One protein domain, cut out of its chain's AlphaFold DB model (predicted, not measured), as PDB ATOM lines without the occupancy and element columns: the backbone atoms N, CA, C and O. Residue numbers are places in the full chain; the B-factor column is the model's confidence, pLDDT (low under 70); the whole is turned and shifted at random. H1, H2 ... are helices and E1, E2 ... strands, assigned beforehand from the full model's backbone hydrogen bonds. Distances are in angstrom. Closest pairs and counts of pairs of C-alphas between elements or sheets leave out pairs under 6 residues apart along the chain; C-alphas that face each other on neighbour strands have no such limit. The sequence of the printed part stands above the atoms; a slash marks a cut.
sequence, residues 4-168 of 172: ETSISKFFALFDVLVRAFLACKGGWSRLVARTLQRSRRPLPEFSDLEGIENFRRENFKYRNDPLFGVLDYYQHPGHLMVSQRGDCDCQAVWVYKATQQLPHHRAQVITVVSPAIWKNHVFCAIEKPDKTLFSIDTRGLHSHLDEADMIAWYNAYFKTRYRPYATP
ATOM      1  N   GLU A   4     -11.149   7.548   5.246       62.03
ATOM      2  CA  GLU A   4     -10.198   8.181   6.179       62.03
ATOM      3  C   GLU A   4     -10.896   9.026   7.255       62.03
ATOM      4  O   GLU A   4     -10.487   9.026   8.416       62.03
ATOM      5  N   THR A   5     -12.020   9.662   6.919       66.25
ATOM      6  CA  THR A   5     -12.802  10.486   7.854       66.25
ATOM      7  C   THR A   5     -13.500   9.679   8.951       66.25
ATOM      8  O   THR A   5     -13.725  10.207  10.038       66.25
ATOM      9  N   SER A   6     -13.821   8.402   8.714       72.75
ATOM     10  CA  SER A   6     -14.468   7.537   9.715       72.75
ATOM     11  C   SER A   6     -13.481   7.058  10.791       72.75
ATOM     12  O   SER A   6     -13.770   7.126  11.986       72.75
ATOM     13  N   ILE A   7     -12.269   6.669  10.381       75.12
ATOM     14  CA  ILE A   7     -11.221   6.175  11.290       75.12
ATOM     15  C   ILE A   7     -10.730   7.292  12.221       75.12
ATOM     16  O   ILE A   7     -10.583   7.078  13.424       75.12
ATOM     17  N   SER A   8     -10.537   8.505  11.693       77.62
ATOM     18  CA  SER A   8     -10.140   9.661  12.505       77.62
ATOM     19  C   SER A   8     -11.180  10.013  13.573       77.62
ATOM     20  O   SER A   8     -10.803  10.306  14.707       77.62
ATOM     21  N   LYS A   9     -12.478   9.955  13.244       82.56
ATOM     22  CA  LYS A   9     -13.563  10.226  14.201       82.56
ATOM     23  C   LYS A   9     -13.652   9.159  15.290       82.56
ATOM     24  O   LYS A   9     -13.859   9.505  16.450       82.56
ATOM     25  N   PHE A  10     -13.456   7.888  14.933       83.50
ATOM     26  CA  PHE A  10     -13.405   6.795  15.904       83.50
ATOM     27  C   PHE A  10     -12.294   7.014  16.936       83.50
ATOM     28  O   PHE A  10     -12.557   6.937  18.133       83.50
ATOM     29  N   PHE A  11     -11.076   7.340  16.493       83.12
ATOM     30  CA  PHE A  11      -9.967   7.581  17.417       83.12
ATOM     31  C   PHE A  11     -10.169   8.829  18.276       83.12
ATOM     32  O   PHE A  11      -9.878   8.780  19.464       83.12
ATOM     33  N   ALA A  12     -10.733   9.904  17.724       85.25
ATOM     34  CA  ALA A  12     -11.062  11.088  18.515       85.25
ATOM     35  C   ALA A  12     -12.070  10.769  19.634       85.25
ATOM     36  O   ALA A  12     -11.865  11.157  20.782       85.25
ATOM     37  N   LEU A  13     -13.132  10.014  19.325       87.31
ATOM     38  CA  LEU A  13     -14.101   9.574  20.331       87.31
ATOM     39  C   LEU A  13     -13.460   8.628  21.357       87.31
ATOM     40  O   LEU A  13     -13.692   8.776  22.553       87.31
ATOM     41  N   PHE A  14     -12.636   7.682  20.904       86.75
ATOM     42  CA  PHE A  14     -11.914   6.762  21.779       86.75
ATOM     43  C   PHE A  14     -11.021   7.509  22.777       86.75
ATOM     44  O   PHE A  14     -11.099   7.247  23.976       86.75
ATOM     45  N   ASP A  15     -10.236   8.481  22.307       87.44
ATOM     46  CA  ASP A  15      -9.346   9.274  23.156       87.44
ATOM     47  C   ASP A  15     -10.147  10.058  24.224       87.44
ATOM     48  O   ASP A  15      -9.728  10.137  25.382       87.44
ATOM     49  N   VAL A  16     -11.327  10.592  23.875       89.94
ATOM     50  CA  VAL A  16     -12.244  11.249  24.831       89.94
ATOM     51  C   VAL A  16     -12.749  10.261  25.886       89.94
ATOM     52  O   VAL A  16     -12.709  10.564  27.081       89.94
ATOM     53  N   LEU A  17     -13.186   9.071  25.470       89.38
ATOM     54  CA  LEU A  17     -13.702   8.046  26.380       89.38
ATOM     55  C   LEU A  17     -12.627   7.534  27.342       89.38
ATOM     56  O   LEU A  17     -12.905   7.375  28.530       89.38
ATOM     57  N   VAL A  18     -11.393   7.323  26.872       87.19
ATOM     58  CA  VAL A  18     -10.283   6.899  27.739       87.19
ATOM     59  C   VAL A  18      -9.959   7.969  28.777       87.19
ATOM     60  O   VAL A  18      -9.805   7.652  29.955       87.19
ATOM     61  N   ARG A  19      -9.904   9.246  28.385       88.75
ATOM     62  CA  ARG A  19      -9.659  10.344  29.335       88.75
ATOM     63  C   ARG A  19     -10.759  10.440  30.391       88.75
ATOM     64  O   ARG A  19     -10.445  10.594  31.570       88.75
ATOM     65  N   ALA A  20     -12.021  10.300  29.989       89.06
ATOM     66  CA  ALA A  20     -13.145  10.255  30.920       89.06
ATOM     67  C   ALA A  20     -13.038   9.054  31.877       89.06
ATOM     68  O   ALA A  20     -13.183   9.221  33.087       89.06
ATOM     69  N   PHE A  21     -12.706   7.869  31.359       87.62
ATOM     70  CA  PHE A  21     -12.476   6.670  32.164       87.62
ATOM     71  C   PHE A  21     -11.371   6.877  33.211       87.62
ATOM     72  O   PHE A  21     -11.606   6.629  34.393       87.62
ATOM     73  N   LEU A  22     -10.200   7.390  32.817       87.25
ATOM     74  CA  LEU A  22      -9.081   7.641  33.735       87.25
ATOM     75  C   LEU A  22      -9.443   8.670  34.819       87.25
ATOM     76  O   LEU A  22      -9.095   8.488  35.987       87.25
ATOM     77  N   ALA A  23     -10.191   9.719  34.463       87.62
ATOM     78  CA  ALA A  23     -10.675  10.710  35.423       87.62
ATOM     79  C   ALA A  23     -11.653  10.095  36.443       87.62
ATOM     80  O   ALA A  23     -11.488  10.289  37.653       87.62
ATOM     81  N   CYS A  24     -12.627   9.308  35.973       88.69
ATOM     82  CA  CYS A  24     -13.568   8.580  36.826       88.69
ATOM     83  C   CYS A  24     -12.846   7.591  37.747       88.69
ATOM     84  O   CYS A  24     -13.114   7.570  38.949       88.69
ATOM     85  N   LYS A  25     -11.875   6.838  37.217       87.00
ATOM     86  CA  LYS A  25     -11.038   5.911  37.986       87.00
ATOM     87  C   LYS A  25     -10.269   6.631  39.092       87.00
ATOM     88  O   LYS A  25     -10.274   6.180  40.237       87.00
ATOM     89  N   GLY A  26      -9.664   7.781  38.798       88.56
ATOM     90  CA  GLY A  26      -9.003   8.613  39.806       88.56
ATOM     91  C   GLY A  26      -9.963   9.087  40.906       88.56
ATOM     92  O   GLY A  26      -9.641   9.000  42.092       88.56
ATOM     93  N   GLY A  27     -11.169   9.528  40.532       89.62
ATOM     94  CA  GLY A  27     -12.225   9.907  41.479       89.62
ATOM     95  C   GLY A  27     -12.662   8.751  42.382       89.62
ATOM     96  O   GLY A  27     -12.706   8.906  43.604       89.62
ATOM     97  N   TRP A  28     -12.906   7.581  41.792       88.50
ATOM     98  CA  TRP A  28     -13.246   6.355  42.511       88.50
ATOM     99  C   TRP A  28     -12.137   5.936  43.482       88.50
ATOM    100  O   TRP A  28     -12.404   5.683  44.655       88.50
ATOM    101  N   SER A  29     -10.878   5.988  43.043       89.12
ATOM    102  CA  SER A  29      -9.704   5.664  43.867       89.12
ATOM    103  C   SER A  29      -9.606   6.542  45.114       89.12
ATOM    104  O   SER A  29      -9.370   6.041  46.216       89.12
ATOM    105  N   ARG A  30      -9.850   7.853  44.976       89.12
ATOM    106  CA  ARG A  30      -9.901   8.782  46.118       89.12
ATOM    107  C   ARG A  30     -11.038   8.457  47.072       89.12
ATOM    108  O   ARG A  30     -10.833   8.484  48.285       89.12
ATOM    109  N   LEU A  31     -12.225   8.174  46.539       88.75
ATOM    110  CA  LEU A  31     -13.386   7.835  47.355       88.75
ATOM    111  C   LEU A  31     -13.116   6.566  48.170       88.75
ATOM    112  O   LEU A  31     -13.239   6.604  49.390       88.75
ATOM    113  N   VAL A  32     -12.653   5.496  47.521       85.81
ATOM    114  CA  VAL A  32     -12.286   4.221  48.158       85.81
ATOM    115  C   VAL A  32     -11.213   4.416  49.232       85.81
ATOM    116  O   VAL A  32     -11.338   3.894  50.340       85.81
ATOM    117  N   ALA A  33     -10.173   5.206  48.948       84.69
ATOM    118  CA  ALA A  33      -9.104   5.484  49.908       84.69
ATOM    119  C   ALA A  33      -9.580   6.267  51.147       84.69
ATOM    120  O   ALA A  33      -8.961   6.150  52.208       84.69
ATOM    121  N   ARG A  34     -10.651   7.067  51.027       85.12
ATOM    122  CA  ARG A  34     -11.276   7.801  52.141       85.12
ATOM    123  C   ARG A  34     -12.251   6.930  52.929       85.12
ATOM    124  O   ARG A  34     -12.251   6.990  54.154       85.12
ATOM    125  N   THR A  35     -13.069   6.132  52.246       83.38
ATOM    126  CA  THR A  35     -14.151   5.360  52.873       83.38
ATOM    127  C   THR A  35     -13.657   4.100  53.560       83.38
ATOM    128  O   THR A  35     -14.145   3.769  54.634       83.38
ATOM    129  N   LEU A  36     -12.676   3.400  52.986       77.06
ATOM    130  CA  LEU A  36     -12.272   2.097  53.513       77.06
ATOM    131  C   LEU A  36     -11.359   2.161  54.748       77.06
ATOM    132  O   LEU A  36     -11.033   1.094  55.256       77.06
ATOM    133  N   GLN A  37     -10.939   3.356  55.207       66.19
ATOM    134  CA  GLN A  37     -10.070   3.609  56.382       66.19
ATOM    135  C   GLN A  37      -9.027   2.509  56.665       66.19
ATOM    136  O   GLN A  37      -8.757   2.148  57.809       66.19
ATOM    137  N   ARG A  38      -8.437   1.933  55.613       71.75
ATOM    138  CA  ARG A  38      -7.497   0.822  55.776       71.75
ATOM    139  C   ARG A  38      -6.234   1.340  56.461       71.75
ATOM    140  O   ARG A  38      -5.874   2.507  56.311       71.75
ATOM    141  N   SER A  39      -5.510   0.481  57.165       86.75
ATOM    142  CA  SER A  39      -4.204   0.868  57.700       86.75
ATOM    143  C   SER A  39      -3.293   1.371  56.571       86.75
ATOM    144  O   SER A  39      -3.344   0.875  55.438       86.75
ATOM    145  N   ARG A  40      -2.478   2.386  56.866       90.69
ATOM    146  CA  ARG A  40      -1.447   2.916  55.966       90.69
ATOM    147  C   ARG A  40      -0.093   2.778  56.642       90.69
ATOM    148  O   ARG A  40       0.017   3.002  57.843       90.69
ATOM    149  N   ARG A  41       0.931   2.445  55.864       93.88
ATOM    150  CA  ARG A  41       2.330   2.465  56.297       93.88
ATOM    151  C   ARG A  41       3.102   3.477  55.440       93.88
ATOM    152  O   ARG A  41       2.819   3.554  54.243       93.88
ATOM    153  N   PRO A  42       4.026   4.268  56.017       94.69
ATOM    154  CA  PRO A  42       4.891   5.139  55.227       94.69
ATOM    155  C   PRO A  42       5.731   4.327  54.235       94.69
ATOM    156  O   PRO A  42       5.972   3.131  54.433       94.69
ATOM    157  N   LEU A  43       6.155   4.987  53.159       95.88
ATOM    158  CA  LEU A  43       7.135   4.415  52.244       95.88
ATOM    159  C   LEU A  43       8.507   4.401  52.940       95.88
ATOM    160  O   LEU A  43       8.769   5.298  53.741       95.88
ATOM    161  N   PRO A  44       9.366   3.408  52.663       96.12
ATOM    162  CA  PRO A  44      10.780   3.493  53.007       96.12
ATOM    163  C   PRO A  44      11.443   4.677  52.294       96.12
ATOM    164  O   PRO A  44      10.922   5.158  51.283       96.12
ATOM    165  N   GLU A  45      12.590   5.104  52.815       97.19
ATOM    166  CA  GLU A  45      13.467   6.066  52.146       97.19
ATOM    167  C   GLU A  45      14.307   5.356  51.078       97.19
ATOM    168  O   GLU A  45      14.820   4.259  51.317       97.19
ATOM    169  N   PHE A  46      14.463   5.988  49.915       97.19
ATOM    170  CA  PHE A  46      15.234   5.458  48.791       97.19
ATOM    171  C   PHE A  46      16.301   6.447  48.315       97.19
ATOM    172  O   PHE A  46      16.057   7.648  48.238       97.19
ATOM    173  N   SER A  47      17.479   5.931  47.956       96.19
ATOM    174  CA  SER A  47      18.598   6.707  47.398       96.19
ATOM    175  C   SER A  47      18.667   6.684  45.872       96.19
ATOM    176  O   SER A  47      19.262   7.574  45.268       96.19
ATOM    177  N   ASP A  48      18.078   5.668  45.242       96.25
ATOM    178  CA  ASP A  48      18.193   5.410  43.810       96.25
ATOM    179  C   ASP A  48      17.030   4.544  43.288       96.25
ATOM    180  O   ASP A  48      16.213   4.013  44.046       96.25
ATOM    181  N   LEU A  49      16.938   4.426  41.959       95.94
ATOM    182  CA  LEU A  49      15.892   3.649  41.284       95.94
ATOM    183  C   LEU A  49      16.032   2.139  41.490       95.94
ATOM    184  O   LEU A  49      15.031   1.425  41.446       95.94
ATOM    185  N   GLU A  50      17.252   1.647  41.699       95.94
ATOM    186  CA  GLU A  50      17.504   0.220  41.878       95.94
ATOM    187  C   GLU A  50      16.969  -0.254  43.234       95.94
ATOM    188  O   GLU A  50      16.297  -1.281  43.305       95.94
ATOM    189  N   GLY A  51      17.149   0.539  44.290       97.06
ATOM    190  CA  GLY A  51      16.551   0.323  45.602       97.06
ATOM    191  C   GLY A  51      15.023   0.326  45.559       97.06
ATOM    192  O   GLY A  51      14.395  -0.542  46.168       97.06
ATOM    193  N   ILE A  52      14.417   1.242  44.790       97.38
ATOM    194  CA  ILE A  52      12.958   1.274  44.577       97.38
ATOM    195  C   ILE A  52      12.481  -0.025  43.911       97.38
ATOM    196  O   ILE A  52      11.526  -0.646  44.386       97.38
ATOM    197  N   GLU A  53      13.135  -0.453  42.830       96.50
ATOM    198  CA  GLU A  53      12.768  -1.666  42.091       96.50
ATOM    199  C   GLU A  53      12.990  -2.940  42.914       96.50
ATOM    200  O   GLU A  53      12.102  -3.795  42.978       96.50
ATOM    201  N   ASN A  54      14.137  -3.063  43.583       97.00
ATOM    202  CA  ASN A  54      14.450  -4.210  44.432       97.00
ATOM    203  C   ASN A  54      13.413  -4.344  45.551       97.00
ATOM    204  O   ASN A  54      12.823  -5.414  45.713       97.00
ATOM    205  N   PHE A  55      13.089  -3.242  46.239       97.25
ATOM    206  CA  PHE A  55      12.051  -3.246  47.264       97.25
ATOM    207  C   PHE A  55      10.694  -3.670  46.696       97.25
ATOM    208  O   PHE A  55      10.039  -4.548  47.264       97.25
ATOM    209  N   ARG A  56      10.267  -3.076  45.572       96.06
ATOM    210  CA  ARG A  56       8.993  -3.393  44.908       96.06
ATOM    211  C   ARG A  56       8.904  -4.883  44.578       96.06
ATOM    212  O   ARG A  56       7.911  -5.522  44.923       96.06
ATOM    213  N   ARG A  57       9.936  -5.432  43.935       94.81
ATOM    214  CA  ARG A  57      10.002  -6.832  43.495       94.81
ATOM    215  C   ARG A  57       9.965  -7.815  44.663       94.81
ATOM    216  O   ARG A  57       9.317  -8.852  44.561       94.81
ATOM    217  N   GLU A  58      10.642  -7.497  45.762       95.81
ATOM    218  CA  GLU A  58      10.713  -8.359  46.946       95.81
ATOM    219  C   GLU A  58       9.438  -8.312  47.795       95.81
ATOM    220  O   GLU A  58       9.049  -9.319  48.388       95.81
ATOM    221  N   ASN A  59       8.772  -7.156  47.850       95.31
ATOM    222  CA  ASN A  59       7.678  -6.927  48.793       95.31
ATOM    223  C   ASN A  59       6.288  -7.008  48.166       95.31
ATOM    224  O   ASN A  59       5.335  -7.282  48.893       95.31
ATOM    225  N   PHE A  60       6.124  -6.768  46.863       94.12
ATOM    226  CA  PHE A  60       4.799  -6.713  46.243       94.12
ATOM    227  C   PHE A  60       4.526  -7.901  45.335       94.12
ATOM    228  O   PHE A  60       5.263  -8.208  44.402       94.12
ATOM    229  N   LYS A  61       3.384  -8.546  45.577       91.62
ATOM    230  CA  LYS A  61       2.873  -9.625  44.737       91.62
ATOM    231  C   LYS A  61       1.818  -9.088  43.786       91.62
ATOM    232  O   LYS A  61       0.889  -8.392  44.200       91.62
ATOM    233  N   TYR A  62       1.937  -9.479  42.524       88.69
ATOM    234  CA  TYR A  62       0.933  -9.163  41.522       88.69
ATOM    235  C   TYR A  62      -0.386  -9.877  41.842       88.69
ATOM    236  O   TYR A  62      -0.416 -11.096  42.038       88.69
ATOM    237  N   ARG A  63      -1.484  -9.125  41.887       85.19
ATOM    238  CA  ARG A  63      -2.837  -9.663  42.054       85.19
ATOM    239  C   ARG A  63      -3.775  -8.920  41.116       85.19
ATOM    240  O   ARG A  63      -4.044  -7.758  41.364       85.19
ATOM    241  N   ASN A  64      -4.292  -9.606  40.096       77.25
ATOM    242  CA  ASN A  64      -5.362  -9.054  39.261       77.25
ATOM    243  C   ASN A  64      -6.621  -8.808  40.097       77.25
ATOM    244  O   ASN A  64      -6.999  -9.659  40.915       77.25
ATOM    245  N   ASP A  65      -7.303  -7.702  39.826       67.38
ATOM    246  CA  ASP A  65      -8.623  -7.466  40.387       67.38
ATOM    247  C   ASP A  65      -9.668  -8.398  39.748       67.38
ATOM    248  O   ASP A  65      -9.703  -8.554  38.523       67.38
ATOM    249  N   PRO A  66     -10.547  -9.025  40.555       54.19
ATOM    250  CA  PRO A  66     -11.473 -10.067  40.100       54.19
ATOM    251  C   PRO A  66     -12.543  -9.589  39.103       54.19
ATOM    252  O   PRO A  66     -13.291 -10.413  38.586       54.19
ATOM    253  N   LEU A  67     -12.621  -8.285  38.812       57.50
ATOM    254  CA  LEU A  67     -13.602  -7.688  37.901       57.50
ATOM    255  C   LEU A  67     -12.983  -6.797  36.810       57.50
ATOM    256  O   LEU A  67     -13.667  -5.892  36.338       57.50
ATOM    257  N   PHE A  68     -11.722  -7.044  36.418       48.97
ATOM    258  CA  PHE A  68     -11.087  -6.513  35.194       48.97
ATOM    259  C   PHE A  68     -11.571  -5.102  34.771       48.97
ATOM    260  O   PHE A  68     -12.068  -4.934  33.660       48.97
ATOM    261  N   GLY A  69     -11.500  -4.099  35.655       46.34
ATOM    262  CA  GLY A  69     -11.887  -2.721  35.311       46.34
ATOM    263  C   GLY A  69     -13.093  -2.125  36.053       46.34
ATOM    264  O   GLY A  69     -13.134  -0.913  36.230       46.34
ATOM    265  N   VAL A  70     -14.072  -2.915  36.521       45.81
ATOM    266  CA  VAL A  70     -15.312  -2.340  37.115       45.81
ATOM    267  C   VAL A  70     -15.110  -1.885  38.564       45.81
ATOM    268  O   VAL A  70     -15.650  -0.866  38.986       45.81
ATOM    269  N   LEU A  71     -14.300  -2.625  39.319       62.72
ATOM    270  CA  LEU A  71     -13.814  -2.237  40.648       62.72
ATOM    271  C   LEU A  71     -12.325  -1.885  40.609       62.72
ATOM    272  O   LEU A  71     -11.668  -1.980  41.633       62.72
ATOM    273  N   ASP A  72     -11.795  -1.541  39.438       71.69
ATOM    274  CA  ASP A  72     -10.381  -1.220  39.252       71.69
ATOM    275  C   ASP A  72     -10.121   0.209  39.749       71.69
ATOM    276  O   ASP A  72     -10.727   1.179  39.281       71.69
ATOM    277  N   TYR A  73      -9.267   0.340  40.758       81.81
ATOM    278  CA  TYR A  73      -8.889   1.614  41.358       81.81
ATOM    279  C   TYR A  73      -7.403   1.598  41.673       81.81
ATOM    280  O   TYR A  73      -6.863   0.599  42.138       81.81
ATOM    281  N   TYR A  74      -6.773   2.762  41.550       87.81
ATOM    282  CA  TYR A  74      -5.425   2.939  42.051       87.81
ATOM    283  C   TYR A  74      -5.441   2.715  43.560       87.81
ATOM    284  O   TYR A  74      -6.184   3.385  44.277       87.81
ATOM    285  N   GLN A  75      -4.614   1.819  44.083       89.50
ATOM    286  CA  GLN A  75      -4.450   1.702  45.527       89.50
ATOM    287  C   GLN A  75      -3.494   2.787  46.042       89.50
ATOM    288  O   GLN A  75      -2.403   2.978  45.510       89.50
ATOM    289  N   HIS A  76      -3.874   3.491  47.117       91.69
ATOM    290  CA  HIS A  76      -2.981   4.464  47.759       91.69
ATOM    291  C   HIS A  76      -1.655   3.789  48.164       91.69
ATOM    292  O   HIS A  76      -1.711   2.736  48.811       91.69
ATOM    293  N   PRO A  77      -0.474   4.391  47.903       93.75
ATOM    294  CA  PRO A  77       0.821   3.753  48.159       93.75
ATOM    295  C   PRO A  77       0.980   3.217  49.586       93.75
ATOM    296  O   PRO A  77       1.393   2.079  49.788       93.75
ATOM    297  N   GLY A  78       0.548   3.988  50.586       92.38
ATOM    298  CA  GLY A  78       0.585   3.539  51.980       92.38
ATOM    299  C   GLY A  78      -0.332   2.350  52.303       92.38
ATOM    300  O   GLY A  78      -0.029   1.598  53.224       92.38
ATOM    301  N   HIS A  79      -1.427   2.138  51.562       91.12
ATOM    302  CA  HIS A  79      -2.227   0.915  51.698       91.12
ATOM    303  C   HIS A  79      -1.551  -0.265  50.998       91.12
ATOM    304  O   HIS A  79      -1.614  -1.374  51.522       91.12
ATOM    305  N   LEU A  80      -0.903  -0.043  49.848       93.00
ATOM    306  CA  LEU A  80      -0.146  -1.093  49.159       93.00
ATOM    307  C   LEU A  80       1.008  -1.607  50.031       93.00
ATOM    308  O   LEU A  80       1.238  -2.808  50.095       93.00
ATOM    309  N   MET A  81       1.656  -0.720  50.793       95.00
ATOM    310  CA  MET A  81       2.667  -1.091  51.791       95.00
ATOM    311  C   MET A  81       2.149  -2.046  52.879       95.00
ATOM    312  O   MET A  81       2.937  -2.778  53.472       95.00
ATOM    313  N   VAL A  82       0.843  -2.029  53.160       92.62
ATOM    314  CA  VAL A  82       0.206  -2.936  54.126       92.62
ATOM    315  C   VAL A  82      -0.278  -4.209  53.440       92.62
ATOM    316  O   VAL A  82      -0.037  -5.300  53.947       92.62
ATOM    317  N   SER A  83      -0.965  -4.097  52.296       91.06
ATOM    318  CA  SER A  83      -1.523  -5.268  51.606       91.06
ATOM    319  C   SER A  83      -0.460  -6.123  50.929       91.06
ATOM    320  O   SER A  83      -0.695  -7.317  50.736       91.06
ATOM    321  N   GLN A  84       0.657  -5.512  50.515       93.12
ATOM    322  CA  GLN A  84       1.721  -6.121  49.710       93.12
ATOM    323  C   GLN A  84       1.206  -6.820  48.440       93.12
ATOM    324  O   GLN A  84       1.827  -7.726  47.883       93.12
ATOM    325  N   ARG A  85       0.013  -6.424  47.993       90.56
ATOM    326  CA  ARG A  85      -0.724  -7.027  46.887       90.56
ATOM    327  C   ARG A  85      -1.441  -5.924  46.139       90.56
ATOM    328  O   ARG A  85      -2.244  -5.222  46.754       90.56
ATOM    329  N   GLY A  86      -1.164  -5.841  44.848       88.94
ATOM    330  CA  GLY A  86      -1.762  -4.911  43.900       88.94
ATOM    331  C   GLY A  86      -1.379  -5.320  42.481       88.94
ATOM    332  O   GLY A  86      -0.426  -6.086  42.282       88.94
ATOM    333  N   ASP A  87      -2.132  -4.856  41.501       90.19
ATOM    334  CA  ASP A  87      -1.854  -5.101  40.091       90.19
ATOM    335  C   ASP A  87      -0.879  -4.039  39.531       90.19
ATOM    336  O   ASP A  87      -0.075  -3.452  40.265       90.19
ATOM    337  N   CYS A  88      -0.897  -3.830  38.212       90.75
ATOM    338  CA  CYS A  88       0.019  -2.909  37.551       90.75
ATOM    339  C   CYS A  88      -0.186  -1.439  37.937       90.75
ATOM    340  O   CYS A  88       0.799  -0.709  38.044       90.75
ATOM    341  N   ASP A  89      -1.414  -0.999  38.204       90.75
ATOM    342  CA  ASP A  89      -1.677   0.414  38.466       90.75
ATOM    343  C   ASP A  89      -1.291   0.818  39.894       90.75
ATOM    344  O   ASP A  89      -0.684   1.871  40.105       90.75
ATOM    345  N   CYS A  90      -1.516  -0.080  40.850       91.88
ATOM    346  CA  CYS A  90      -1.182   0.070  42.252       91.88
ATOM    347  C   CYS A  90       0.332   0.201  42.404       91.88
ATOM    348  O   CYS A  90       0.832   1.100  43.083       91.88
ATOM    349  N   GLN A  91       1.067  -0.690  41.735       94.88
ATOM    350  CA  GLN A  91       2.523  -0.688  41.765       94.88
ATOM    351  C   GLN A  91       3.101   0.530  41.038       94.88
ATOM    352  O   GLN A  91       4.011   1.157  41.572       94.88
ATOM    353  N   ALA A  92       2.549   0.933  39.888       94.94
ATOM    354  CA  ALA A  92       3.002   2.127  39.170       94.94
ATOM    355  C   ALA A  92       2.825   3.415  39.993       94.94
ATOM    356  O   ALA A  92       3.737   4.239  40.070       94.94
ATOM    357  N   VAL A  93       1.681   3.572  40.662       94.81
ATOM    358  CA  VAL A  93       1.386   4.713  41.546       94.81
ATOM    359  C   VAL A  93       2.294   4.713  42.780       94.81
ATOM    360  O   VAL A  93       2.730   5.778  43.227       94.81
ATOM    361  N   TRP A  94       2.632   3.539  43.320       96.50
ATOM    362  CA  TRP A  94       3.616   3.432  44.397       96.50
ATOM    363  C   TRP A  94       5.019   3.838  43.938       96.50
ATOM    364  O   TRP A  94       5.653   4.651  44.609       96.50
ATOM    365  N   VAL A  95       5.472   3.353  42.777       97.12
ATOM    366  CA  VAL A  95       6.783   3.712  42.213       97.12
ATOM    367  C   VAL A  95       6.863   5.204  41.921       97.12
ATOM    368  O   VAL A  95       7.872   5.828  42.246       97.12
ATOM    369  N   TYR A  96       5.797   5.796  41.374       97.00
ATOM    370  CA  TYR A  96       5.706   7.241  41.188       97.00
ATOM    371  C   TYR A  96       5.991   7.966  42.503       97.00
ATOM    372  O   TYR A  96       6.865   8.830  42.545       97.00
ATOM    373  N   LYS A  97       5.310   7.579  43.591       96.62
ATOM    374  CA  LYS A  97       5.463   8.233  44.896       96.62
ATOM    375  C   LYS A  97       6.842   7.994  45.517       96.62
ATOM    376  O   LYS A  97       7.372   8.925  46.115       96.62
ATOM    377  N   ALA A  98       7.419   6.803  45.360       97.12
ATOM    378  CA  ALA A  98       8.782   6.500  45.800       97.12
ATOM    379  C   ALA A  98       9.818   7.342  45.035       97.12
ATOM    380  O   ALA A  98      10.711   7.923  45.638       97.12
ATOM    381  N   THR A  99       9.641   7.502  43.721       97.12
ATOM    382  CA  THR A  99      10.556   8.283  42.872       97.12
ATOM    383  C   THR A  99      10.546   9.772  43.221       97.12
ATOM    384  O   THR A  99      11.564  10.432  43.058       97.12
ATOM    385  N   GLN A 100       9.444  10.308  43.766       96.12
ATOM    386  CA  GLN A 100       9.402  11.698  44.252       96.12
ATOM    387  C   GLN A 100      10.386  11.979  45.406       96.12
ATOM    388  O   GLN A 100      10.615  13.143  45.719       96.12
ATOM    389  N   GLN A 101      10.945  10.948  46.054       96.00
ATOM    390  CA  GLN A 101      12.000  11.105  47.062       96.00
ATOM    391  C   GLN A 101      13.377  11.357  46.427       96.00
ATOM    392  O   GLN A 101      14.267  11.901  47.077       96.00
ATOM    393  N   LEU A 102      13.562  10.970  45.160       96.62
ATOM    394  CA  LEU A 102      14.844  11.075  44.478       96.62
ATOM    395  C   LEU A 102      15.029  12.487  43.908       96.62
ATOM    396  O   LEU A 102      14.201  12.950  43.113       96.62
ATOM    397  N   PRO A 103      16.125  13.186  44.248       94.69
ATOM    398  CA  PRO A 103      16.342  14.545  43.784       94.69
ATOM    399  C   PRO A 103      16.463  14.580  42.259       94.69
ATOM    400  O   PRO A 103      17.078  13.708  41.643       94.69
ATOM    401  N   HIS A 104      15.870  15.611  41.656       93.19
ATOM    402  CA  HIS A 104      15.950  15.909  40.220       93.19
ATOM    403  C   HIS A 104      15.397  14.830  39.270       93.19
ATOM    404  O   HIS A 104      15.508  14.991  38.056       93.19
ATOM    405  N   HIS A 105      14.765  13.774  39.788       95.12
ATOM    406  CA  HIS A 105      14.031  12.817  38.969       95.12
ATOM    407  C   HIS A 105      12.627  13.348  38.691       95.12
ATOM    408  O   HIS A 105      11.992  13.975  39.544       95.12
ATOM    409  N   ARG A 106      12.115  13.084  37.492       95.06
ATOM    410  CA  ARG A 106      10.707  13.313  37.157       95.06
ATOM    411  C   ARG A 106      10.054  11.969  36.915       95.06
ATOM    412  O   ARG A 106      10.629  11.128  36.243       95.06
ATOM    413  N   ALA A 107       8.861  11.771  37.452       94.56
ATOM    414  CA  ALA A 107       8.104  10.546  37.252       94.56
ATOM    415  C   ALA A 107       6.715  10.872  36.714       94.56
ATOM    416  O   ALA A 107       6.142  11.910  37.048       94.56
ATOM    417  N   GLN A 108       6.163   9.970  35.917       94.06
ATOM    418  CA  GLN A 108       4.806  10.050  35.410       94.06
ATOM    419  C   GLN A 108       4.209   8.651  35.333       94.06
ATOM    420  O   GLN A 108       4.839   7.712  34.853       94.06
ATOM    421  N   VAL A 109       2.968   8.504  35.788       92.69
ATOM    422  CA  VAL A 109       2.227   7.264  35.573       92.69
ATOM    423  C   VAL A 109       1.701   7.282  34.143       92.69
ATOM    424  O   VAL A 109       0.998   8.212  33.748       92.69
ATOM    425  N   ILE A 110       2.027   6.256  33.367       90.44
ATOM    426  CA  ILE A 110       1.546   6.093  31.999       90.44
ATOM    427  C   ILE A 110       0.578   4.924  31.969       90.44
ATOM    428  O   ILE A 110       0.852   3.841  32.484       90.44
ATOM    429  N   THR A 111      -0.581   5.141  31.360       88.62
ATOM    430  CA  THR A 111      -1.539   4.085  31.057       88.62
ATOM    431  C   THR A 111      -1.585   3.868  29.561       88.62
ATOM    432  O   THR A 111      -1.928   4.763  28.797       88.62
ATOM    433  N   VAL A 112      -1.262   2.658  29.134       86.69
ATOM    434  CA  VAL A 112      -1.454   2.225  27.757       86.69
ATOM    435  C   VAL A 112      -2.825   1.561  27.657       86.69
ATOM    436  O   VAL A 112      -3.100   0.623  28.402       86.69
ATOM    437  N   VAL A 113      -3.693   2.009  26.734       84.12
ATOM    438  CA  VAL A 113      -5.014   1.380  26.470       84.12
ATOM    439  C   VAL A 113      -5.120   0.820  25.048       84.12
ATOM    440  O   VAL A 113      -4.778   1.501  24.081       84.12
ATOM    441  N   SER A 114      -5.578  -0.430  24.912       81.00
ATOM    442  CA  SER A 114      -5.772  -1.101  23.622       81.00
ATOM    443  C   SER A 114      -7.186  -0.829  23.106       81.00
ATOM    444  O   SER A 114      -8.145  -1.313  23.714       81.00
ATOM    445  N   PRO A 115      -7.350  -0.130  21.963       71.56
ATOM    446  CA  PRO A 115      -8.675   0.177  21.422       71.56
ATOM    447  C   PRO A 115      -9.488  -1.062  21.037       71.56
ATOM    448  O   PRO A 115     -10.712  -1.012  21.007       71.56
ATOM    449  N   ALA A 116      -8.814  -2.175  20.726       71.88
ATOM    450  CA  ALA A 116      -9.459  -3.386  20.227       71.88
ATOM    451  C   ALA A 116     -10.126  -4.223  21.328       71.88
ATOM    452  O   ALA A 116     -11.138  -4.864  21.073       71.88
ATOM    453  N   ILE A 117      -9.546  -4.246  22.533       70.75
ATOM    454  CA  ILE A 117      -9.975  -5.149  23.617       70.75
ATOM    455  C   ILE A 117     -10.251  -4.427  24.939       70.75
ATOM    456  O   ILE A 117     -10.503  -5.096  25.934       70.75
ATOM    457  N   TRP A 118     -10.154  -3.090  24.972       71.75
ATOM    458  CA  TRP A 118     -10.334  -2.262  26.178       71.75
ATOM    459  C   TRP A 118      -9.522  -2.725  27.393       71.75
ATOM    460  O   TRP A 118      -9.847  -2.438  28.539       71.75
ATOM    461  N   LYS A 119      -8.416  -3.421  27.131       76.69
ATOM    462  CA  LYS A 119      -7.427  -3.772  28.137       76.69
ATOM    463  C   LYS A 119      -6.484  -2.595  28.308       76.69
ATOM    464  O   LYS A 119      -6.153  -1.925  27.327       76.69
ATOM    465  N   ASN A 120      -6.042  -2.370  29.532       82.81
ATOM    466  CA  ASN A 120      -5.050  -1.377  29.893       82.81
ATOM    467  C   ASN A 120      -3.862  -2.031  30.607       82.81
ATOM    468  O   ASN A 120      -3.970  -3.108  31.194       82.81
ATOM    469  N   HIS A 121      -2.716  -1.369  30.539       87.00
ATOM    470  CA  HIS A 121      -1.576  -1.637  31.404       87.00
ATOM    471  C   HIS A 121      -1.024  -0.307  31.904       87.00
ATOM    472  O   HIS A 121      -1.114   0.707  31.208       87.00
ATOM    473  N   VAL A 122      -0.497  -0.301  33.123       89.44
ATOM    474  CA  VAL A 122      -0.034   0.911  33.793       89.44
ATOM    475  C   VAL A 122       1.388   0.697  34.283       89.44
ATOM    476  O   VAL A 122       1.702  -0.348  34.849       89.44
ATOM    477  N   PHE A 123       2.237   1.690  34.057       92.06
ATOM    478  CA  PHE A 123       3.633   1.696  34.474       92.06
ATOM    479  C   PHE A 123       4.062   3.103  34.895       92.06
ATOM    480  O   PHE A 123       3.334   4.076  34.680       92.06
ATOM    481  N   CYS A 124       5.234   3.217  35.512       94.75
ATOM    482  CA  CYS A 124       5.830   4.502  35.859       94.75
ATOM    483  C   CYS A 124       6.975   4.813  34.889       94.75
ATOM    484  O   CYS A 124       7.956   4.072  34.853       94.75
ATOM    485  N   ALA A 125       6.844   5.885  34.110       94.88
ATOM    486  CA  ALA A 125       7.929   6.466  33.328       94.88
ATOM    487  C   ALA A 125       8.731   7.427  34.211       94.88
ATOM    488  O   ALA A 125       8.147   8.197  34.977       94.88
ATOM    489  N   ILE A 126      10.055   7.368  34.131       96.25
ATOM    490  CA  ILE A 126      10.972   8.098  35.002       96.25
ATOM    491  C   ILE A 126      12.070   8.737  34.151       96.25
ATOM    492  O   ILE A 126      12.808   8.042  33.465       96.25
ATOM    493  N   GLU A 127      12.206  10.054  34.228       95.38
ATOM    494  CA  GLU A 127      13.302  10.816  33.634       95.38
ATOM    495  C   GLU A 127      14.353  11.107  34.706       95.38
ATOM    496  O   GLU A 127      14.055  11.711  35.745       95.38
ATOM    497  N   LYS A 128      15.587  10.670  34.450       93.75
ATOM    498  CA  LYS A 128      16.757  10.998  35.267       93.75
ATOM    499  C   LYS A 128      17.235  12.437  35.013       93.75
ATOM    500  O   LYS A 128      16.878  13.046  34.003       93.75
ATOM    501  N   PRO A 129      18.101  12.986  35.885       93.94
ATOM    502  CA  PRO A 129      18.636  14.340  35.710       93.94
ATOM    503  C   PRO A 129      19.389  14.541  34.384       93.94
ATOM    504  O   PRO A 129      19.379  15.636  33.828       93.94
ATOM    505  N   ASP A 130      20.000  13.474  33.864       93.25
ATOM    506  CA  ASP A 130      20.727  13.425  32.591       93.25
ATOM    507  C   ASP A 130      19.819  13.244  31.358       93.25
ATOM    508  O   ASP A 130      20.325  13.076  30.254       93.25
ATOM    509  N   LYS A 131      18.492  13.298  31.539       90.81
ATOM    510  CA  LYS A 131      17.459  13.064  30.514       90.81
ATOM    511  C   LYS A 131      17.311  11.622  30.042       90.81
ATOM    512  O   LYS A 131      16.470  11.372  29.183       90.81
ATOM    513  N   THR A 132      18.025  10.669  30.634       90.75
ATOM    514  CA  THR A 132      17.794   9.253  30.345       90.75
ATOM    515  C   THR A 132      16.415   8.838  30.856       90.75
ATOM    516  O   THR A 132      16.062   9.110  32.011       90.75
ATOM    517  N   LEU A 133      15.638   8.158  30.011       93.31
ATOM    518  CA  LEU A 133      14.312   7.663  30.362       93.31
ATOM    519  C   LEU A 133      14.367   6.211  30.833       93.31
ATOM    520  O   LEU A 133      15.051   5.357  30.277       93.31
ATOM    521  N   PHE A 134      13.607   5.926  31.876       93.81
ATOM    522  CA  PHE A 134      13.405   4.600  32.428       93.81
ATOM    523  C   PHE A 134      11.911   4.322  32.533       93.81
ATOM    524  O   PHE A 134      11.103   5.236  32.690       93.81
ATOM    525  N   SER A 135      11.541   3.051  32.508       93.38
ATOM    526  CA  SER A 135      10.231   2.611  32.966       93.38
ATOM    527  C   SER A 135      10.389   1.566  34.056       93.38
ATOM    528  O   SER A 135      11.261   0.703  33.986       93.38
ATOM    529  N   ILE A 136       9.547   1.648  35.079       93.12
ATOM    530  CA  ILE A 136       9.368   0.570  36.048       93.12
ATOM    531  C   ILE A 136       7.933   0.079  35.924       93.12
ATOM    532  O   ILE A 136       6.976   0.849  36.076       93.12
ATOM    533  N   ASP A 137       7.791  -1.218  35.680       89.12
ATOM    534  CA  ASP A 137       6.515  -1.915  35.732       89.12
ATOM    535  C   ASP A 137       6.608  -3.195  36.566       89.12
ATOM    536  O   ASP A 137       7.578  -3.464  37.269       89.12
ATOM    537  N   THR A 138       5.556  -4.004  36.512       85.62
ATOM    538  CA  THR A 138       5.461  -5.257  37.269       85.62
ATOM    539  C   THR A 138       6.550  -6.288  36.949       85.62
ATOM    540  O   THR A 138       6.710  -7.244  37.708       85.62
ATOM    541  N   ARG A 139       7.289  -6.117  35.853       83.88
ATOM    542  CA  ARG A 139       8.291  -7.039  35.321       83.88
ATOM    543  C   ARG A 139       9.719  -6.504  35.403       83.88
ATOM    544  O   ARG A 139      10.638  -7.303  35.237       83.88
ATOM    545  N   GLY A 140       9.909  -5.232  35.739       87.12
ATOM    546  CA  GLY A 140      11.216  -4.722  36.128       87.12
ATOM    547  C   GLY A 140      11.457  -3.255  35.813       87.12
ATOM    548  O   GLY A 140      10.570  -2.534  35.355       87.12
ATOM    549  N   LEU A 141      12.704  -2.851  36.064       91.69
ATOM    550  CA  LEU A 141      13.301  -1.604  35.601       91.69
ATOM    551  C   LEU A 141      13.847  -1.789  34.179       91.69
ATOM    552  O   LEU A 141      14.604  -2.723  33.908       91.69
ATOM    553  N   HIS A 142      13.503  -0.866  33.290       90.75
ATOM    554  CA  HIS A 142      13.906  -0.861  31.890       90.75
ATOM    555  C   HIS A 142      14.461   0.513  31.516       90.75
ATOM    556  O   HIS A 142      13.868   1.529  31.867       90.75
ATOM    557  N   SER A 143      15.597   0.548  30.821       91.00
ATOM    558  CA  SER A 143      16.214   1.775  30.306       91.00
ATOM    559  C   SER A 143      15.840   2.002  28.845       91.00
ATOM    560  O   SER A 143      15.902   1.058  28.055       91.00
ATOM    561  N   HIS A 144      15.557   3.248  28.482       90.06
ATOM    562  CA  HIS A 144      15.169   3.674  27.139       90.06
ATOM    563  C   HIS A 144      15.980   4.908  26.730       90.06
ATOM    564  O   HIS A 144      16.392   5.692  27.590       90.06
ATOM    565  N   LEU A 145      16.224   5.088  25.429       82.38
ATOM    566  CA  LEU A 145      16.918   6.284  24.939       82.38
ATOM    567  C   LEU A 145      15.967   7.486  24.892       82.38
ATOM    568  O   LEU A 145      16.381   8.599  25.203       82.38
ATOM    569  N   ASP A 146      14.696   7.250  24.549       87.81
ATOM    570  CA  ASP A 146      13.646   8.266  24.491       87.81
ATOM    571  C   ASP A 146      12.224   7.700  24.758       87.81
ATOM    572  O   ASP A 146      12.030   6.534  25.114       87.81
ATOM    573  N   GLU A 147      11.206   8.567  24.657       83.19
ATOM    574  CA  GLU A 147       9.800   8.210  24.900       83.19
ATOM    575  C   GLU A 147       9.248   7.284  23.804       83.19
ATOM    576  O   GLU A 147       8.423   6.407  24.084       83.19
ATOM    577  N   ALA A 148       9.711   7.449  22.561       85.50
ATOM    578  CA  ALA A 148       9.275   6.637  21.436       85.50
ATOM    579  C   ALA A 148       9.734   5.183  21.608       85.50
ATOM    580  O   ALA A 148       8.924   4.273  21.417       85.50
ATOM    581  N   ASP A 149      10.971   4.973  22.058       86.56
ATOM    582  CA  ASP A 149      11.529   3.665  22.400       86.56
ATOM    583  C   ASP A 149      10.736   2.989  23.519       86.56
ATOM    584  O   ASP A 149      10.345   1.826  23.393       86.56
ATOM    585  N   MET A 150      10.409   3.731  24.580       86.12
ATOM    586  CA  MET A 150       9.601   3.223  25.687       86.12
ATOM    587  C   MET A 150       8.211   2.772  25.208       86.12
ATOM    588  O   MET A 150       7.774   1.655  25.499       86.12
ATOM    589  N   ILE A 151       7.510   3.610  24.437       82.25
ATOM    590  CA  ILE A 151       6.180   3.287  23.893       82.25
ATOM    591  C   ILE A 151       6.256   2.101  22.922       82.25
ATOM    592  O   ILE A 151       5.396   1.213  22.957       82.25
ATOM    593  N   ALA A 152       7.269   2.065  22.053       84.25
ATOM    594  CA  ALA A 152       7.484   0.982  21.101       84.25
ATOM    595  C   ALA A 152       7.745  -0.345  21.820       84.25
ATOM    596  O   ALA A 152       7.121  -1.354  21.476       84.25
ATOM    597  N   TRP A 153       8.588  -0.333  22.856       84.88
ATOM    598  CA  TRP A 153       8.839  -1.483  23.712       84.88
ATOM    599  C   TRP A 153       7.539  -2.004  24.326       84.88
ATOM    600  O   TRP A 153       7.219  -3.178  24.140       84.88
ATOM    601  N   TYR A 154       6.725  -1.143  24.949       81.81
ATOM    602  CA  TYR A 154       5.437  -1.544  25.530       81.81
ATOM    603  C   TYR A 154       4.476  -2.146  24.493       81.81
ATOM    604  O   TYR A 154       3.853  -3.184  24.742       81.81
ATOM    605  N   ASN A 155       4.372  -1.539  23.309       80.75
ATOM    606  CA  ASN A 155       3.529  -2.046  22.223       80.75
ATOM    607  C   ASN A 155       3.988  -3.421  21.720       80.75
ATOM    608  O   ASN A 155       3.164  -4.324  21.529       80.75
ATOM    609  N   ALA A 156       5.298  -3.603  21.532       80.44
ATOM    610  CA  ALA A 156       5.882  -4.880  21.144       80.44
ATOM    611  C   ALA A 156       5.653  -5.938  22.228       80.44
ATOM    612  O   ALA A 156       5.249  -7.068  21.939       80.44
ATOM    613  N   TYR A 157       5.836  -5.546  23.486       77.19
ATOM    614  CA  TYR A 157       5.741  -6.417  24.640       77.19
ATOM    615  C   TYR A 157       4.358  -7.029  24.829       77.19
ATOM    616  O   TYR A 157       4.210  -8.238  25.027       77.19
ATOM    617  N   PHE A 158       3.326  -6.198  24.711       71.19
ATOM    618  CA  PHE A 158       1.946  -6.650  24.775       71.19
ATOM    619  C   PHE A 158       1.395  -7.086  23.406       71.19
ATOM    620  O   PHE A 158       0.208  -7.405  23.321       71.19
ATOM    621  N   LYS A 159       2.219  -7.117  22.343       68.62
ATOM    622  CA  LYS A 159       1.868  -7.497  20.956       68.62
ATOM    623  C   LYS A 159       0.616  -6.795  20.414       68.62
ATOM    624  O   LYS A 159      -0.300  -7.432  19.894       68.62
ATOM    625  N   THR A 160       0.522  -5.486  20.585       66.38
ATOM    626  CA  THR A 160      -0.760  -4.761  20.485       66.38
ATOM    627  C   THR A 160      -0.552  -3.311  20.070       66.38
ATOM    628  O   THR A 160       0.533  -2.753  20.187       66.38
ATOM    629  N   ARG A 161      -1.620  -2.688  19.560       72.31
ATOM    630  CA  ARG A 161      -1.649  -1.271  19.169       72.31
ATOM    631  C   ARG A 161      -2.173  -0.412  20.319       72.31
ATOM    632  O   ARG A 161      -3.242   0.188  20.196       72.31
ATOM    633  N   TYR A 162      -1.490  -0.434  21.458       77.81
ATOM    634  CA  TYR A 162      -1.895   0.399  22.580       77.81
ATOM    635  C   TYR A 162      -1.634   1.884  22.284       77.81
ATOM    636  O   TYR A 162      -0.714   2.247  21.550       77.81
ATOM    637  N   ARG A 163      -2.458   2.752  22.875       80.56
ATOM    638  CA  ARG A 163      -2.242   4.202  22.909       80.56
ATOM    639  C   ARG A 163      -1.826   4.627  24.317       80.56
ATOM    640  O   ARG A 163      -2.504   4.213  25.260       80.56
ATOM    641  N   PRO A 164      -0.742   5.404  24.478       84.19
ATOM    642  CA  PRO A 164      -0.302   5.887  25.779       84.19
ATOM    643  C   PRO A 164      -1.115   7.105  26.225       84.19
ATOM    644  O   PRO A 164      -1.477   7.967  25.424       84.19
ATOM    645  N   TYR A 165      -1.364   7.186  27.527       85.62
ATOM    646  CA  TYR A 165      -2.018   8.307  28.185       85.62
ATOM    647  C   TYR A 165      -1.269   8.638  29.470       85.62
ATOM    648  O   TYR A 165      -1.049   7.768  30.314       85.62
ATOM    649  N   ALA A 166      -0.916   9.911  29.626       83.50
ATOM    650  CA  ALA A 166      -0.480  10.449  30.903       83.50
ATOM    651  C   ALA A 166      -1.616  10.325  31.925       83.50
ATOM    652  O   ALA A 166      -2.702  10.882  31.732       83.50
ATOM    653  N   THR A 167      -1.347   9.621  33.016       81.88
ATOM    654  CA  THR A 167      -2.295   9.402  34.102       81.88
ATOM    655  C   THR A 167      -1.927  10.316  35.268       81.88
ATOM    656  O   THR A 167      -0.831  10.191  35.820       81.88
ATOM    657  N   PRO A 168      -2.817  11.240  35.673       80.06
ATOM    658  CA  PRO A 168      -2.596  12.048  36.863       80.06
ATOM    659  C   PRO A 168      -2.456  11.153  38.095       80.06
ATOM    660  O   PRO A 168      -3.245  10.223  38.279       80.06
TER     661      PRO A 168
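What this domain is: This is residues 4 to 168 of the 172 residues of an uncharacterized protein of Cyanobacteria bacterium UBA8530 (UniProt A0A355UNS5). A strongly twisted sheet of five strands curls round H5 on one face, while H4 and H2 cover the other. The very long helix H1 runs past one edge of this body, over E5 and E1, and its first residues, 4 to 9, stick out free; the small helix H3 packs on H4, off the sheet. The printed part has 165 residues with five named helices and five named strands, in the order H1 H2 H3 H4 E1 E2 E3 E4 H5 E5. The sheet's order is E4 E3 E2 E1 E5, antiparallel throughout, and the class is mixed, helices and strands. The whole is compact, with a radius of gyration of the C-alphas of 16.2 A and spans of 52 by 41 by 24 A.

Where its parts are: Start at C-alpha 106, at (10.707, 13.313, 37.157), where E1, residues 106 to 113, sets out on its 22.4 A. E2 is residues 120 to 127, 22.3 A; E3 is 133 to 137, E4 is 140 to 144 and E5 is 163 to 167, ending at (-2.295, 9.402, 34.102). Then find C-alpha 4 at (-10.198, 8.181, 6.179); from there H1, residues 4 to 35, runs 46.9 A. H2 is residues 49 to 59, H3 77 to 83, H4 88 to 99, 16.3 A, and H5 147 to 157.

How they stand to each other: E1 to E4 form a meander, each strand the antiparallel neighbour of the one before. Within hydrogen-bond range are N 110 and O 123 for E1 and E2, 2.9 A, N 126 and O 134 for E2 and E3, 2.8 A, N 142 and O 135 for E3 and E4, 2.8 A, and N 165 and O 111 for E5 and E1, 2.8 A. Three layers, helices on both faces of a sheet, show in H2 and H4 on the same face and H5 on the opposite one. H4 runs along E2 at a height over the sheet of 7.9 A, with C-alphas 92 and 123 closest, 4.8 A. H2 touches H4, C-alphas 52 and 98 closest at 6.8 A, at a steep tilt of 43 degrees, opposite ways. H3 touches H4, C-alphas 77 and 94 closest at 4.7 A. H1 lies over E1 and E5 at a height of 9.8 A; its closest C-alphas to E5 are 22 and 167, 7.0 A. H1 and H3 are only just apart, at 8.4 A. Every O i to N i+4 pair is within hydrogen-bond range in H1, H2, H4 and H5; in H3, 2 of 3 are.

The domain as a whole: The C-alphas farthest apart are those of Glu 4 and Ser 39, 52.4 A. The printed part has no cut. The links H1 to H2 and H2 to H3 are long. Confidence is under 70 at residues 4 to 5, 37, 65 to 71 and 159 to 160.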